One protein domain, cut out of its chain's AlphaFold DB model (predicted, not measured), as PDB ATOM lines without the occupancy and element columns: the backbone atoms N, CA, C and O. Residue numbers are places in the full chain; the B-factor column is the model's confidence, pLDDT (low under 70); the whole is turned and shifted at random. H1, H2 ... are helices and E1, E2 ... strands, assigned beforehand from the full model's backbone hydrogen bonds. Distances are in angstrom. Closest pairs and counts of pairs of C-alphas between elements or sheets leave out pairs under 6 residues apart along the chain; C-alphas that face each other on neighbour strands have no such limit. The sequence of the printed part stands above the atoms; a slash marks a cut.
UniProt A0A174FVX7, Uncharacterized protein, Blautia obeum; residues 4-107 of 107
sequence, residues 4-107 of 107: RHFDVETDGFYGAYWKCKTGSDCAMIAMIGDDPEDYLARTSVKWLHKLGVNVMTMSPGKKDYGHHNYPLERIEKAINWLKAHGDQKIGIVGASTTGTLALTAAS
ATOM      1  N   ARG A   4     158.661 177.146 199.724       95.19
ATOM      2  CA  ARG A   4     159.253 175.918 200.261       95.19
ATOM      3  C   ARG A   4     160.716 176.202 200.559       95.19
ATOM      4  O   ARG A   4     161.403 176.702 199.679       95.19
ATOM      5  N   HIS A   5     161.141 175.922 201.781       96.31
ATOM      6  CA  HIS A   5     162.532 176.052 202.201       96.31
ATOM      7  C   HIS A   5     163.297 174.753 201.911       96.31
ATOM      8  O   HIS A   5     162.675 173.686 201.885       96.31
ATOM      9  N   PHE A   6     164.607 174.865 201.706       96.56
ATOM     10  CA  PHE A   6     165.546 173.775 201.441       96.56
ATOM     11  C   PHE A   6     166.776 173.938 202.322       96.56
ATOM     12  O   PHE A   6     167.288 175.053 202.456       96.56
ATOM     13  N   ASP A   7     167.247 172.828 202.883       94.94
ATOM     14  CA  ASP A   7     168.458 172.783 203.697       94.94
ATOM     15  C   ASP A   7     169.542 171.933 203.017       94.94
ATOM     16  O   ASP A   7     169.254 170.985 202.285       94.94
ATOM     17  N   VAL A   8     170.814 172.267 203.256       92.50
ATOM     18  CA  VAL A   8     171.945 171.535 202.669       92.50
ATOM     19  C   VAL A   8     171.929 170.073 203.094       92.50
ATOM     20  O   VAL A   8     172.189 169.209 202.257       92.50
ATOM     21  N   GLU A   9     171.624 169.786 204.359       91.56
ATOM     22  CA  GLU A   9     171.698 168.426 204.899       91.56
ATOM     23  C   GLU A   9     170.655 167.497 204.269       91.56
ATOM     24  O   GLU A   9     170.933 166.323 204.021       91.56
ATOM     25  N   THR A  10     169.460 168.019 203.983       93.81
ATOM     26  CA  THR A  10     168.325 167.227 203.494       93.81
ATOM     27  C   THR A  10     168.165 167.269 201.984       93.81
ATOM     28  O   THR A  10     167.826 166.257 201.372       93.81
ATOM     29  N   ASP A  11     168.391 168.428 201.372       95.69
ATOM     30  CA  ASP A  11     168.075 168.685 199.966       95.69
ATOM     31  C   ASP A  11     169.336 168.852 199.101       95.69
ATOM     32  O   ASP A  11     169.260 168.858 197.869       95.69
ATOM     33  N   GLY A  12     170.511 168.962 199.729       94.12
ATOM     34  CA  GLY A  12     171.791 169.156 199.049       94.12
ATOM     35  C   GLY A  12     172.072 170.605 198.644       94.12
ATOM     36  O   GLY A  12     173.105 170.867 198.031       94.12
ATOM     37  N   PHE A  13     171.193 171.554 198.977       95.56
ATOM     38  CA  PHE A  13     171.407 172.989 198.788       95.56
ATOM     39  C   PHE A  13     170.581 173.813 199.784       95.56
ATOM     40  O   PHE A  13     169.539 173.365 200.250       95.56
ATOM     41  N   TYR A  14     171.027 175.036 200.081       95.50
ATOM     42  CA  TYR A  14     170.289 175.974 200.926       95.50
ATOM     43  C   TYR A  14     169.522 176.977 200.063       95.50
ATOM     44  O   TYR A  14     170.110 177.660 199.215       95.50
ATOM     45  N   GLY A  15     168.208 177.076 200.252       96.38
ATOM     46  CA  GLY A  15     167.400 177.943 199.403       96.38
ATOM     47  C   GLY A  15     165.926 178.027 199.763       96.38
ATOM     48  O   GLY A  15     165.433 177.362 200.672       96.38
ATOM     49  N   ALA A  16     165.198 178.846 199.009       97.50
ATOM     50  CA  ALA A  16     163.749 178.923 199.085       97.50
ATOM     51  C   ALA A  16     163.124 179.028 197.688       97.50
ATOM     52  O   ALA A  16     163.480 179.887 196.882       97.50
ATOM     53  N   TYR A  17     162.144 178.172 197.413       97.62
ATOM     54  CA  TYR A  17     161.363 178.205 196.180       97.62
ATOM     55  C   TYR A  17     160.102 179.049 196.348       97.62
ATOM     56  O   TYR A  17     159.335 178.869 197.296       97.62
ATOM     57  N   TRP A  18     159.848 179.916 195.372       96.62
ATOM     58  CA  TRP A  18     158.761 180.882 195.333       96.62
ATOM     59  C   TRP A  18     157.975 180.712 194.037       96.62
ATOM     60  O   TRP A  18     158.319 181.278 192.992       96.62
ATOM     61  N   LYS A  19     156.875 179.963 194.119       94.81
ATOM     62  CA  LYS A  19     155.989 179.750 192.974       94.81
ATOM     63  C   LYS A  19     155.298 181.053 192.572       94.81
ATOM     64  O   LYS A  19     154.684 181.722 193.414       94.81
ATOM     65  N   CYS A  20     155.373 181.396 191.290       92.88
ATOM     66  CA  CYS A  20     154.652 182.521 190.717       92.88
ATOM     67  C   CYS A  20     153.153 182.200 190.614       92.88
ATOM     68  O   CYS A  20     152.753 181.067 190.338       92.88
ATOM     69  N   LYS A  21     152.294 183.197 190.854       87.75
ATOM     70  CA  LYS A  21     150.833 182.998 190.865       87.75
ATOM     71  C   LYS A  21     150.248 182.715 189.484       87.75
ATOM     72  O   LYS A  21     149.222 182.054 189.405       87.75
ATOM     73  N   THR A  22     150.867 183.233 188.427       83.25
ATOM     74  CA  THR A  22     150.327 183.182 187.061       83.25
ATOM     75  C   THR A  22     150.541 181.840 186.365       83.25
ATOM     76  O   THR A  22     150.102 181.686 185.234       83.25
ATOM     77  N   GLY A  23     151.160 180.860 187.035       78.12
ATOM     78  CA  GLY A  23     151.655 179.653 186.378       78.12
ATOM     79  C   GLY A  23     152.851 180.000 185.493       78.12
ATOM     80  O   GLY A  23     152.821 180.959 184.730       78.12
ATOM     81  N   SER A  24     153.945 179.268 185.649       88.25
ATOM     82  CA  SER A  24     155.148 179.465 184.848       88.25
ATOM     83  C   SER A  24     155.871 178.137 184.730       88.25
ATOM     84  O   SER A  24     155.905 177.388 185.708       88.25
ATOM     85  N   ASP A  25     156.403 177.870 183.545       93.62
ATOM     86  CA  ASP A  25     157.370 176.811 183.247       93.62
ATOM     87  C   ASP A  25     158.810 177.363 183.220       93.62
ATOM     88  O   ASP A  25     159.748 176.678 182.810       93.62
ATOM     89  N   CYS A  26     158.987 178.626 183.616       96.62
ATOM     90  CA  CYS A  26     160.265 179.310 183.670       96.62
ATOM     91  C   CYS A  26     160.622 179.631 185.124       96.62
ATOM     92  O   CYS A  26     159.811 180.195 185.868       96.62
ATOM     93  N   ALA A  27     161.870 179.369 185.505       97.69
ATOM     94  CA  ALA A  27     162.399 179.699 186.821       97.69
ATOM     95  C   ALA A  27     163.692 180.512 186.745       97.69
ATOM     96  O   ALA A  27     164.512 180.339 185.847       97.69
ATOM     97  N   MET A  28     163.891 181.375 187.737       97.94
ATOM     98  CA  MET A  28     165.162 182.047 187.989       97.94
ATOM     99  C   MET A  28     165.766 181.550 189.295       97.94
ATOM    100  O   MET A  28     165.136 181.654 190.348       97.94
ATOM    101  N   ILE A  29     167.000 181.059 189.241       97.88
ATOM    102  CA  ILE A  29     167.831 180.873 190.426       97.88
ATOM    103  C   ILE A  29     168.436 182.233 190.780       97.88
ATOM    104  O   ILE A  29     169.222 182.780 190.012       97.88
ATOM    105  N   ALA A  30     168.049 182.797 191.922       97.19
ATOM    106  CA  ALA A  30     168.478 184.112 192.381       97.19
ATOM    107  C   ALA A  30     169.426 183.992 193.580       97.19
ATOM    108  O   ALA A  30     169.008 183.700 194.700       97.19
ATOM    109  N   MET A  31     170.705 184.272 193.347       94.25
ATOM    110  CA  MET A  31     171.758 184.306 194.365       94.25
ATOM    111  C   MET A  31     172.060 185.761 194.734       94.25
ATOM    112  O   MET A  31     173.133 186.286 194.439       94.25
ATOM    113  N   ILE A  32     171.062 186.448 195.288       90.94
ATOM    114  CA  ILE A  32     171.121 187.878 195.619       90.94
ATOM    115  C   ILE A  32     170.684 188.055 197.073       90.94
ATOM    116  O   ILE A  32     169.555 187.696 197.407       90.94
ATOM    117  N   GLY A  33     171.550 188.658 197.887       86.38
ATOM    118  CA  GLY A  33     171.403 188.711 199.342       86.38
ATOM    119  C   GLY A  33     172.315 187.703 200.040       86.38
ATOM    120  O   GLY A  33     173.005 186.918 199.388       86.38
ATOM    121  N   ASP A  34     172.299 187.743 201.365       87.50
ATOM    122  CA  ASP A  34     173.099 186.881 202.237       87.50
ATOM    123  C   ASP A  34     172.330 185.607 202.622       87.50
ATOM    124  O   ASP A  34     172.912 184.544 202.846       87.50
ATOM    125  N   ASP A  35     170.998 185.694 202.672       92.12
ATOM    126  CA  ASP A  35     170.107 184.574 202.971       92.12
ATOM    127  C   ASP A  35     168.978 184.498 201.926       92.12
ATOM    128  O   ASP A  35     168.453 185.537 201.511       92.12
ATOM    129  N   PRO A  36     168.554 183.289 201.500       93.56
ATOM    130  CA  PRO A  36     167.491 183.101 200.516       93.56
ATOM    131  C   PRO A  36     166.160 183.762 200.900       93.56
ATOM    132  O   PRO A  36     165.271 183.892 200.054       93.56
ATOM    133  N   GLU A  37     165.979 184.176 202.151       93.88
ATOM    134  CA  GLU A  37     164.753 184.787 202.643       93.88
ATOM    135  C   GLU A  37     164.949 186.190 203.227       93.88
ATOM    136  O   GLU A  37     163.995 186.751 203.788       93.88
ATOM    137  N   ASP A  38     166.133 186.788 203.068       93.06
ATOM    138  CA  ASP A  38     166.386 188.152 203.521       93.06
ATOM    139  C   ASP A  38     165.569 189.202 202.739       93.06
ATOM    140  O   ASP A  38     164.785 188.915 201.824       93.06
ATOM    141  N   TYR A  39     165.698 190.467 203.140       93.69
ATOM    142  CA  TYR A  39     164.945 191.554 202.522       93.69
ATOM    143  C   TYR A  39     165.257 191.726 201.026       93.69
ATOM    144  O   TYR A  39     164.340 191.988 200.237       93.69
ATOM    145  N   LEU A  40     166.521 191.570 200.628       93.62
ATOM    146  CA  LEU A  40     166.961 191.758 199.253       93.62
ATOM    147  C   LEU A  40     166.499 190.588 198.373       93.62
ATOM    148  O   LEU A  40     165.878 190.831 197.335       93.62
ATOM    149  N   ALA A  41     166.669 189.348 198.836       94.56
ATOM    150  CA  ALA A  41     166.166 188.138 198.193       94.56
ATOM    151  C   ALA A  41     164.639 188.189 198.017       94.56
ATOM    152  O   ALA A  41     164.094 187.944 196.942       94.56
ATOM    153  N   ARG A  42     163.894 188.610 199.046       95.81
ATOM    154  CA  ARG A  42     162.428 188.748 198.941       95.81
ATOM    155  C   ARG A  42     162.004 189.866 197.993       95.81
ATOM    156  O   ARG A  42     160.924 189.784 197.401       95.81
ATOM    157  N   THR A  43     162.799 190.922 197.871       96.00
ATOM    158  CA  THR A  43     162.518 192.025 196.948       96.00
ATOM    159  C   THR A  43     162.804 191.616 195.505       96.00
ATOM    160  O   THR A  43     161.983 191.911 194.632       96.00
ATOM    161  N   SER A  44     163.876 190.857 195.258       95.69
ATOM    162  CA  SER A  44     164.159 190.286 193.938       95.69
ATOM    163  C   SER A  44     163.059 189.312 193.507       95.69
ATOM    164  O   SER A  44     162.550 189.440 192.397       95.69
ATOM    165  N   VAL A  45     162.569 188.448 194.409       96.50
ATOM    166  CA  VAL A  45     161.409 187.569 194.154       96.50
ATOM    167  C   VAL A  45     160.180 188.373 193.737       96.50
ATOM    168  O   VAL A  45     159.546 188.060 192.733       96.50
ATOM    169  N   LYS A  46     159.838 189.441 194.477       95.81
ATOM    170  CA  LYS A  46     158.691 190.299 194.132       95.81
ATOM    171  C   LYS A  46     158.835 190.917 192.745       95.81
ATOM    172  O   LYS A  46     157.830 191.066 192.056       95.81
ATOM    173  N   TRP A  47     160.042 191.329 192.364       96.00
ATOM    174  CA  TRP A  47     160.298 191.917 191.054       96.00
ATOM    175  C   TRP A  47     160.222 190.865 189.942       96.00
ATOM    176  O   TRP A  47     159.473 191.055 188.989       96.00
ATOM    177  N   LEU A  48     160.881 189.717 190.114       95.50
ATOM    178  CA  LEU A  48     160.856 188.596 189.169       95.50
ATOM    179  C   LEU A  48     159.443 188.026 188.972       95.50
ATOM    180  O   LEU A  48     159.046 187.723 187.851       95.50
ATOM    181  N   HIS A  49     158.624 187.961 190.023       95.38
ATOM    182  CA  HIS A  49     157.221 187.545 189.903       95.38
ATOM    183  C   HIS A  49     156.391 188.492 189.028       95.38
ATOM    184  O   HIS A  49     155.461 188.028 188.373       95.38
ATOM    185  N   LYS A  50     156.723 189.792 188.952       94.69
ATOM    186  CA  LYS A  50     156.071 190.715 187.997       94.69
ATOM    187  C   LYS A  50     156.396 190.368 186.543       94.69
ATOM    188  O   LYS A  50     155.630 190.737 185.662       94.69
ATOM    189  N   LEU A  51     157.500 189.658 186.307       94.19
ATOM    190  CA  LEU A  51     157.908 189.145 184.998       94.19
ATOM    191  C   LEU A  51     157.364 187.733 184.719       94.19
ATOM    192  O   LEU A  51     157.673 187.159 183.682       94.19
ATOM    193  N   GLY A  52     156.561 187.163 185.624       94.56
ATOM    194  CA  GLY A  52     155.881 185.890 185.390       94.56
ATOM    195  C   GLY A  52     156.750 184.640 185.554       94.56
ATOM    196  O   GLY A  52     156.381 183.596 185.028       94.56
ATOM    197  N   VAL A  53     157.869 184.702 186.286       95.62
ATOM    198  CA  VAL A  53     158.765 183.546 186.505       95.62
ATOM    199  C   VAL A  53     158.705 183.016 187.936       95.62
ATOM    200  O   VAL A  53     158.537 183.782 188.888       95.62
ATOM    201  N   ASN A  54     158.859 181.702 188.101       97.12
ATOM    202  CA  ASN A  54     159.147 181.095 189.401       97.12
ATOM    203  C   ASN A  54     160.546 181.520 189.869       97.12
ATOM    204  O   ASN A  54     161.396 181.901 189.064       97.12
ATOM    205  N   VAL A  55     160.802 181.481 191.177       97.69
ATOM    206  CA  VAL A  55     162.106 181.897 191.716       97.69
ATOM    207  C   VAL A  55     162.613 180.874 192.717       97.69
ATOM    208  O   VAL A  55     161.873 180.479 193.611       97.69
ATOM    209  N   MET A  56     163.872 180.478 192.588       97.94
ATOM    210  CA  MET A  56     164.621 179.731 193.591       97.94
ATOM    211  C   MET A  56     165.689 180.666 194.157       97.94
ATOM    212  O   MET A  56     166.686 180.930 193.494       97.94
ATOM    213  N   THR A  57     165.476 181.223 195.344       97.31
ATOM    214  CA  THR A  57     166.525 182.004 196.011       97.31
ATOM    215  C   THR A  57     167.508 181.065 196.687       97.31
ATOM    216  O   THR A  57     167.108 180.036 197.230       97.31
ATOM    217  N   MET A  58     168.792 181.399 196.645       95.75
ATOM    218  CA  MET A  58     169.861 180.498 197.067       95.75
ATOM    219  C   MET A  58     171.009 181.275 197.718       95.75
ATOM    220  O   MET A  58     171.390 182.336 197.228       95.75
ATOM    221  N   SER A  59     171.604 180.722 198.776       92.75
ATOM    222  CA  SER A  59     172.849 181.224 199.381       92.75
ATOM    223  C   SER A  59     173.733 180.048 199.827       92.75
ATOM    224  O   SER A  59     173.265 178.907 199.802       92.75
ATOM    225  N   PRO A  60     175.016 180.263 200.182       88.69
ATOM    226  CA  PRO A  60     175.912 179.168 200.562       88.69
ATOM    227  C   PRO A  60     175.407 178.352 201.760       88.69
ATOM    228  O   PRO A  60     175.679 177.161 201.864       88.69
ATOM    229  N   GLY A  61     174.637 178.951 202.659       86.69
ATOM    230  CA  GLY A  61     174.147 178.268 203.845       86.69
ATOM    231  C   GLY A  61     173.564 179.242 204.851       86.69
ATOM    232  O   GLY A  61     173.614 180.464 204.686       86.69
ATOM    233  N   LYS A  62     173.017 178.697 205.935       84.31
ATOM    234  CA  LYS A  62     172.435 179.495 207.011       84.31
ATOM    235  C   LYS A  62     173.509 180.355 207.681       84.31
ATOM    236  O   LYS A  62     174.368 179.830 208.384       84.31
ATOM    237  N   LYS A  63     173.402 181.681 207.526       74.25
ATOM    238  CA  LYS A  63     174.389 182.668 208.016       74.25
ATOM    239  C   LYS A  63     175.804 182.452 207.458       74.25
ATOM    240  O   LYS A  63     176.778 182.856 208.095       74.25
ATOM    241  N   ASP A  64     175.914 181.812 206.297       76.19
ATOM    242  CA  ASP A  64     177.189 181.593 205.628       76.19
ATOM    243  C   ASP A  64     177.427 182.680 204.574       76.19
ATOM    244  O   ASP A  64     176.817 182.689 203.504       76.19
ATOM    245  N   TYR A  65     178.337 183.597 204.901       67.56
ATOM    246  CA  TYR A  65     178.793 184.684 204.029       67.56
ATOM    247  C   TYR A  65     179.998 184.265 203.162       67.56
ATOM    248  O   TYR A  65     180.552 185.059 202.398       67.56
ATOM    249  N   GLY A  66     180.450 183.014 203.291       68.88
ATOM    250  CA  GLY A  66     181.568 182.437 202.564       68.88
ATOM    251  C   GLY A  66     181.200 182.077 201.129       68.88
ATOM    252  O   GLY A  66     181.079 180.909 200.778       68.88
ATOM    253  N   HIS A  67     181.098 183.066 200.241       61.28
ATOM    254  CA  HIS A  67     180.847 182.807 198.812       61.28
ATOM    255  C   HIS A  67     182.019 182.123 198.078       61.28
ATOM    256  O   HIS A  67     181.887 181.781 196.906       61.28
ATOM    257  N   HIS A  68     183.161 181.925 198.744       61.91
ATOM    258  CA  HIS A  68     184.354 181.291 198.180       61.91
ATOM    259  C   HIS A  68     184.226 179.767 198.050       61.91
ATOM    260  O   HIS A  68     184.969 179.176 197.276       61.91
ATOM    261  N   ASN A  69     183.289 179.143 198.774       65.12
ATOM    262  CA  ASN A  69     183.116 177.691 198.786       65.12
ATOM    263  C   ASN A  69     181.668 177.285 198.476       65.12
ATOM    264  O   ASN A  69     181.110 176.410 199.131       65.12
ATOM    265  N   TYR A  70     181.049 177.951 197.495       79.69
ATOM    266  CA  TYR A  70     179.719 177.608 196.997       79.69
ATOM    267  C   TYR A  70     179.842 176.532 195.895       79.69
ATOM    268  O   TYR A  70     180.152 176.879 194.756       79.69
ATOM    269  N   PRO A  71     179.605 175.235 196.188       88.62
ATOM    270  CA  PRO A  71     179.836 174.157 195.229       88.62
ATOM    271  C   PRO A  71     178.802 174.195 194.098       88.62
ATOM    272  O   PRO A  71     177.608 174.396 194.352       88.62
ATOM    273  N   LEU A  72     179.243 173.972 192.858       92.94
ATOM    274  CA  LEU A  72     178.371 173.982 191.677       92.94
ATOM    275  C   LEU A  72     177.320 172.868 191.730       92.94
ATOM    276  O   LEU A  72     176.207 173.044 191.240       92.94
ATOM    277  N   GLU A  73     177.621 171.767 192.415       94.69
ATOM    278  CA  GLU A  73     176.711 170.649 192.654       94.69
ATOM    279  C   GLU A  73     175.437 171.109 193.375       94.69
ATOM    280  O   GLU A  73     174.361 170.561 193.150       94.69
ATOM    281  N   ARG A  74     175.509 172.157 194.207       95.06
ATOM    282  CA  ARG A  74     174.315 172.716 194.863       95.06
ATOM    283  C   ARG A  74     173.388 173.398 193.862       95.06
ATOM    284  O   ARG A  74     172.168 173.276 193.964       95.06
ATOM    285  N   ILE A  75     173.962 174.089 192.878       95.56
ATOM    286  CA  ILE A  75     173.210 174.706 191.780       95.56
ATOM    287  C   ILE A  75     172.617 173.607 190.893       95.56
ATOM    288  O   ILE A  75     171.443 173.677 190.537       95.56
ATOM    289  N   GLU A  76     173.373 172.543 190.617       96.62
ATOM    290  CA  GLU A  76     172.878 171.371 189.889       96.62
ATOM    291  C   GLU A  76     171.680 170.714 190.599       96.62
ATOM    292  O   GLU A  76     170.657 170.432 189.969       96.62
ATOM    293  N   LYS A  77     171.750 170.516 191.924       97.62
ATOM    294  CA  LYS A  77     170.629 169.984 192.720       97.62
ATOM    295  C   LYS A  77     169.393 170.875 192.626       97.62
ATOM    296  O   LYS A  77     168.294 170.353 192.421       97.62
ATOM    297  N   ALA A  78     169.563 172.194 192.697       97.75
ATOM    298  CA  ALA A  78     168.465 173.137 192.514       97.75
ATOM    299  C   ALA A  78     167.864 173.063 191.097       97.75
ATOM    300  O   ALA A  78     166.641 173.018 190.959       97.75
ATOM    301  N   ILE A  79     168.692 172.976 190.050       97.81
ATOM    302  CA  ILE A  79     168.244 172.800 188.657       97.81
ATOM    303  C   ILE A  79     167.440 171.506 188.502       97.81
ATOM    304  O   ILE A  79     166.356 171.517 187.916       97.81
ATOM    305  N   ASN A  80     167.944 170.394 189.037       97.88
ATOM    306  CA  ASN A  80     167.270 169.098 188.973       97.88
ATOM    307  C   ASN A  80     165.923 169.132 189.697       97.88
ATOM    308  O   ASN A  80     164.928 168.621 189.178       97.88
ATOM    309  N   TRP A  81     165.868 169.787 190.859       97.88
ATOM    310  CA  TRP A  81     164.619 169.987 191.579       97.88
ATOM    311  C   TRP A  81     163.624 170.813 190.755       97.88
ATOM    312  O   TRP A  81     162.485 170.384 190.585       97.88
ATOM    313  N   LEU A  82     164.048 171.947 190.186       97.56
ATOM    314  CA  LEU A  82     163.203 172.809 189.349       97.56
ATOM    315  C   LEU A  82     162.635 172.049 188.139       97.56
ATOM    316  O   LEU A  82     161.421 172.043 187.927       97.56
ATOM    317  N   LYS A  83     163.483 171.313 187.410       97.56
ATOM    318  CA  LYS A  83     163.059 170.475 186.276       97.56
ATOM    319  C   LYS A  83     162.024 169.429 186.682       97.56
ATOM    320  O   LYS A  83     161.006 169.277 186.011       97.56
ATOM    321  N   ALA A  84     162.242 168.747 187.808       97.19
ATOM    322  CA  ALA A  84     161.293 167.766 188.339       97.19
ATOM    323  C   ALA A  84     159.940 168.386 188.746       97.19
ATOM    324  O   ALA A  84     158.945 167.671 188.843       97.19
ATOM    325  N   HIS A  85     159.886 169.706 188.957       94.88
ATOM    326  CA  HIS A  85     158.680 170.449 189.333       94.88
ATOM    327  C   HIS A  85     158.061 171.244 188.171       94.88
ATOM    328  O   HIS A  85     157.154 172.050 188.393       94.88
ATOM    329  N   GLY A  86     158.485 170.963 186.934       94.81
ATOM    330  CA  GLY A  86     157.867 171.481 185.713       94.81
ATOM    331  C   GLY A  86     158.503 172.752 185.153       94.81
ATOM    332  O   GLY A  86     158.007 173.266 184.151       94.81
ATOM    333  N   ASP A  87     159.591 173.243 185.749       96.69
ATOM    334  CA  ASP A  87     160.352 174.368 185.204       96.69
ATOM    335  C   ASP A  87     161.287 173.877 184.081       96.69
ATOM    336  O   ASP A  87     162.271 173.175 184.316       96.69
ATOM    337  N   GLN A  88     160.970 174.236 182.836       95.62
ATOM    338  CA  GLN A  88     161.701 173.836 181.628       95.62
ATOM    339  C   GLN A  88     162.844 174.791 181.282       95.62
ATOM    340  O   GLN A  88     163.885 174.359 180.783       95.62
ATOM    341  N   LYS A  89     162.656 176.093 181.527       96.50
ATOM    342  CA  LYS A  89     163.651 177.134 181.237       96.50
ATOM    343  C   LYS A  89     164.155 177.720 182.543       96.50
ATOM    344  O   LYS A  89     163.380 178.290 183.308       96.50
ATOM    345  N   ILE A  90     165.452 177.585 182.789       97.94
ATOM    346  CA  ILE A  90     166.072 178.014 184.040       97.94
ATOM    347  C   ILE A  90     167.155 179.034 183.715       97.94
ATOM    348  O   ILE A  90     168.083 178.735 182.968       97.94
ATOM    349  N   GLY A  91     167.018 180.238 184.262       97.50
ATOM    350  CA  GLY A  91     168.088 181.233 184.276       97.50
ATOM    351  C   GLY A  91     168.719 181.340 185.658       97.50
ATOM    352  O   GLY A  91     168.122 180.941 186.659       97.50
ATOM    353  N   ILE A  92     169.928 181.892 185.712       97.12
ATOM    354  CA  ILE A  92     170.674 182.112 186.951       97.12
ATOM    355  C   ILE A  92     171.048 183.590 187.012       97.12
ATOM    356  O   ILE A  92     171.560 184.148 186.043       97.12
ATOM    357  N   VAL A  93     170.780 184.230 188.146       95.94
ATOM    358  CA  VAL A  93     171.128 185.626 188.400       95.94
ATOM    359  C   VAL A  93     171.856 185.749 189.734       95.94
ATOM    360  O   VAL A  93     171.429 185.200 190.750       95.94
ATOM    361  N   GLY A  94     172.954 186.495 189.727       93.50
ATOM    362  CA  GLY A  94     173.739 186.831 190.910       93.50
ATOM    363  C   GLY A  94     174.293 188.250 190.809       93.50
ATOM    364  O   GLY A  94     174.216 188.882 189.756       93.50
ATOM    365  N   ALA A  95     174.837 188.757 191.911       91.19
ATOM    366  CA  ALA A  95     175.422 190.089 192.002       91.19
ATOM    367  C   ALA A  95     176.801 190.009 192.664       91.19
ATOM    368  O   ALA A  95     176.998 189.262 193.619       91.19
ATOM    369  N   SER A  96     177.762 190.801 192.181       89.50
ATOM    370  CA  SER A  96     179.146 190.752 192.673       89.50
ATOM    371  C   SER A  96     179.725 189.327 192.557       89.50
ATOM    372  O   SER A  96     179.632 188.725 191.487       89.50
ATOM    373  N   THR A  97     180.276 188.756 193.630       88.75
ATOM    374  CA  THR A  97     180.844 187.399 193.660       88.75
ATOM    375  C   THR A  97     179.870 186.327 193.164       88.75
ATOM    376  O   THR A  97     180.274 185.437 192.416       88.75
ATOM    377  N   THR A  98     178.579 186.415 193.502       91.06
ATOM    378  CA  THR A  98     177.591 185.438 193.013       91.06
ATOM    379  C   THR A  98     177.237 185.648 191.538       91.06
ATOM    380  O   THR A  98     176.724 184.733 190.899       91.06
ATOM    381  N   GLY A  99     177.544 186.816 190.964       92.50
ATOM    382  CA  GLY A  99     177.486 187.050 189.521       92.50
ATOM    383  C   GLY A  99     178.530 186.217 188.773       92.50
ATOM    384  O   GLY A  99     178.196 185.563 187.789       92.50
ATOM    385  N   THR A 100     179.762 186.148 189.290       92.19
ATOM    386  CA  THR A 100     180.788 185.232 188.764       92.19
ATOM    387  C   THR A 100     180.343 183.779 188.900       92.19
ATOM    388  O   THR A 100     180.445 183.028 187.938       92.19
ATOM    389  N   LEU A 101     179.769 183.397 190.047       91.44
ATOM    390  CA  LEU A 101     179.224 182.050 190.249       91.44
ATOM    391  C   LEU A 101     178.121 181.705 189.234       91.44
ATOM    392  O   LEU A 101     178.086 180.586 188.736       91.44
ATOM    393  N   ALA A 102     177.250 182.661 188.894       93.88
ATOM    394  CA  ALA A 102     176.226 182.467 187.869       93.88
ATOM    395  C   ALA A 102     176.838 182.207 186.482       93.88
ATOM    396  O   ALA A 102     176.353 181.338 185.762       93.88
ATOM    397  N   LEU A 103     177.918 182.913 186.129       94.81
ATOM    398  CA  LEU A 103     178.650 182.675 184.881       94.81
ATOM    399  C   LEU A 103     179.335 181.304 184.883       94.81
ATOM    400  O   LEU A 103     179.230 180.571 183.904       94.81
ATOM    401  N   THR A 104     179.987 180.933 185.988       93.44
ATOM    402  CA  THR A 104     180.641 179.626 186.131       93.44
ATOM    403  C   THR A 104     179.637 178.480 186.051       93.44
ATOM    404  O   THR A 104     179.900 177.498 185.373       93.44
ATOM    405  N   ALA A 105     178.472 178.606 186.687       93.19
ATOM    406  CA  ALA A 105     177.426 177.584 186.640       93.19
ATOM    407  C   ALA A 105     176.776 177.425 185.254       93.19
ATOM    408  O   ALA A 105     176.148 176.403 184.992       93.19
ATOM    409  N   ALA A 106     176.885 178.441 184.395       91.88
ATOM    410  CA  ALA A 106     176.356 178.427 183.034       91.88
ATOM    411  C   ALA A 106     177.392 178.020 181.967       91.88
ATOM    412  O   ALA A 106     177.019 177.917 180.798       91.88
ATOM    413  N   SER A 107     178.664 177.852 182.350       85.88
ATOM    414  CA  SER A 107     179.774 177.470 181.459       85.88
ATOM    415  C   SER A 107     179.814 175.962 181.232       85.88
ATOM    416  O   SER A 107     180.107 175.566 180.084       85.88
TER     417      SER A 107
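This is residues 4 to 107 of the 107 residues of an uncharacterized protein of Blautia obeum (UniProt A0A174FVX7). A twisted sheet of five strands forms the middle of three layers: H2 covers one face, while H3 and H4 cover the other, H3 over E4 and E3, H4 over the edge strand E5. The small H1 sits beyond the sheet, between E1 and E2 along the chain. The printed part has 104 residues with four named helices and five named strands, in the order E1 H1 E2 E3 H2 E4 H3 E5 H4; the class is mixed, helices and strands. The sheet is mixed, in the order E1, E2, E4, E3, E5. The whole is compact and rounded, with a radius of gyration of the C-alphas of 12.3 A and spans of 35 by 27 by 27 A.

Begin at inner strands E4, residues 54 to 58, and E3, residues 26 to 31, which are parallel at 22 degrees; look for N 56 and O 28, 2.8 A apart. Beside E3 find edge strand E5, residues 89 to 94, parallel at 19 degrees, with N 29 and O 91 at 2.8 A. On the other side of E4 is E2, residues 15 to 18, antiparallel at 165 degrees, with N 18 and O 55 at 2.7 A. Next comes edge strand E1, residues 4 to 6, antiparallel to E2 at 163 degrees, with N 6 and O 15 at 2.8 A. H2, residues 39 to 50, is on the sheet at a height of 9.4 A, over E4 and E3; its closest C-alphas to E4 are Val 45 and Val 55, 6.2 A. E3, H2 and E4 form a strand-helix-strand unit, two parallel neighbour strands with a helix between, and its crossover is right-handed. H3, residues 72 to 84, is on the opposite face at a height of 8.9 A, along the strands; E4, H3 and E5 form a split unit, with E3 between its strands, also right-handed. H4, residues 97 to 105, is on the same face as H3, over E5; the closest C-alphas of E5 and H4 are Ile 92 and Ala 102, 5.6 A. H3 and H4 are close but not clearly touching, with C-alphas 72 and 105 at 6.3 A. H1, residues 8 to 11, is not on the sheet. In H3 and H4 every O i to N i+4 pair is within hydrogen-bond range, in H2 7 of 8, and H1 is too short for such a pair.

Find C-alpha 26 at (160.265, 179.310, 183.670), where E3 begins; from its first to its last C-alpha E3 is 16.5 A long, while E5, from C-alpha 89 to C-alpha 94, is 17.0 A and E4, from C-alpha 54 to C-alpha 58, is 13.2 A. H3 begins at C-alpha 72, (178.371, 173.982, 191.677), and is 18.5 A long; H2 is 17.0 A, and H4, 12.5 A, ends at C-alpha 105, (177.426, 177.584, 186.640). E2 is 10.0 A, E1 6.8 A and H1 5.5 A.

The C-alphas of Thr 22 and His 68, the two farthest apart, are 35.8 A apart. The printed part has no cut. The link from E4 to H3, residues 59 to 71, is long; within it residues 65 to 69 have pLDDT under 70, against a mean of 92.1 over the printed part.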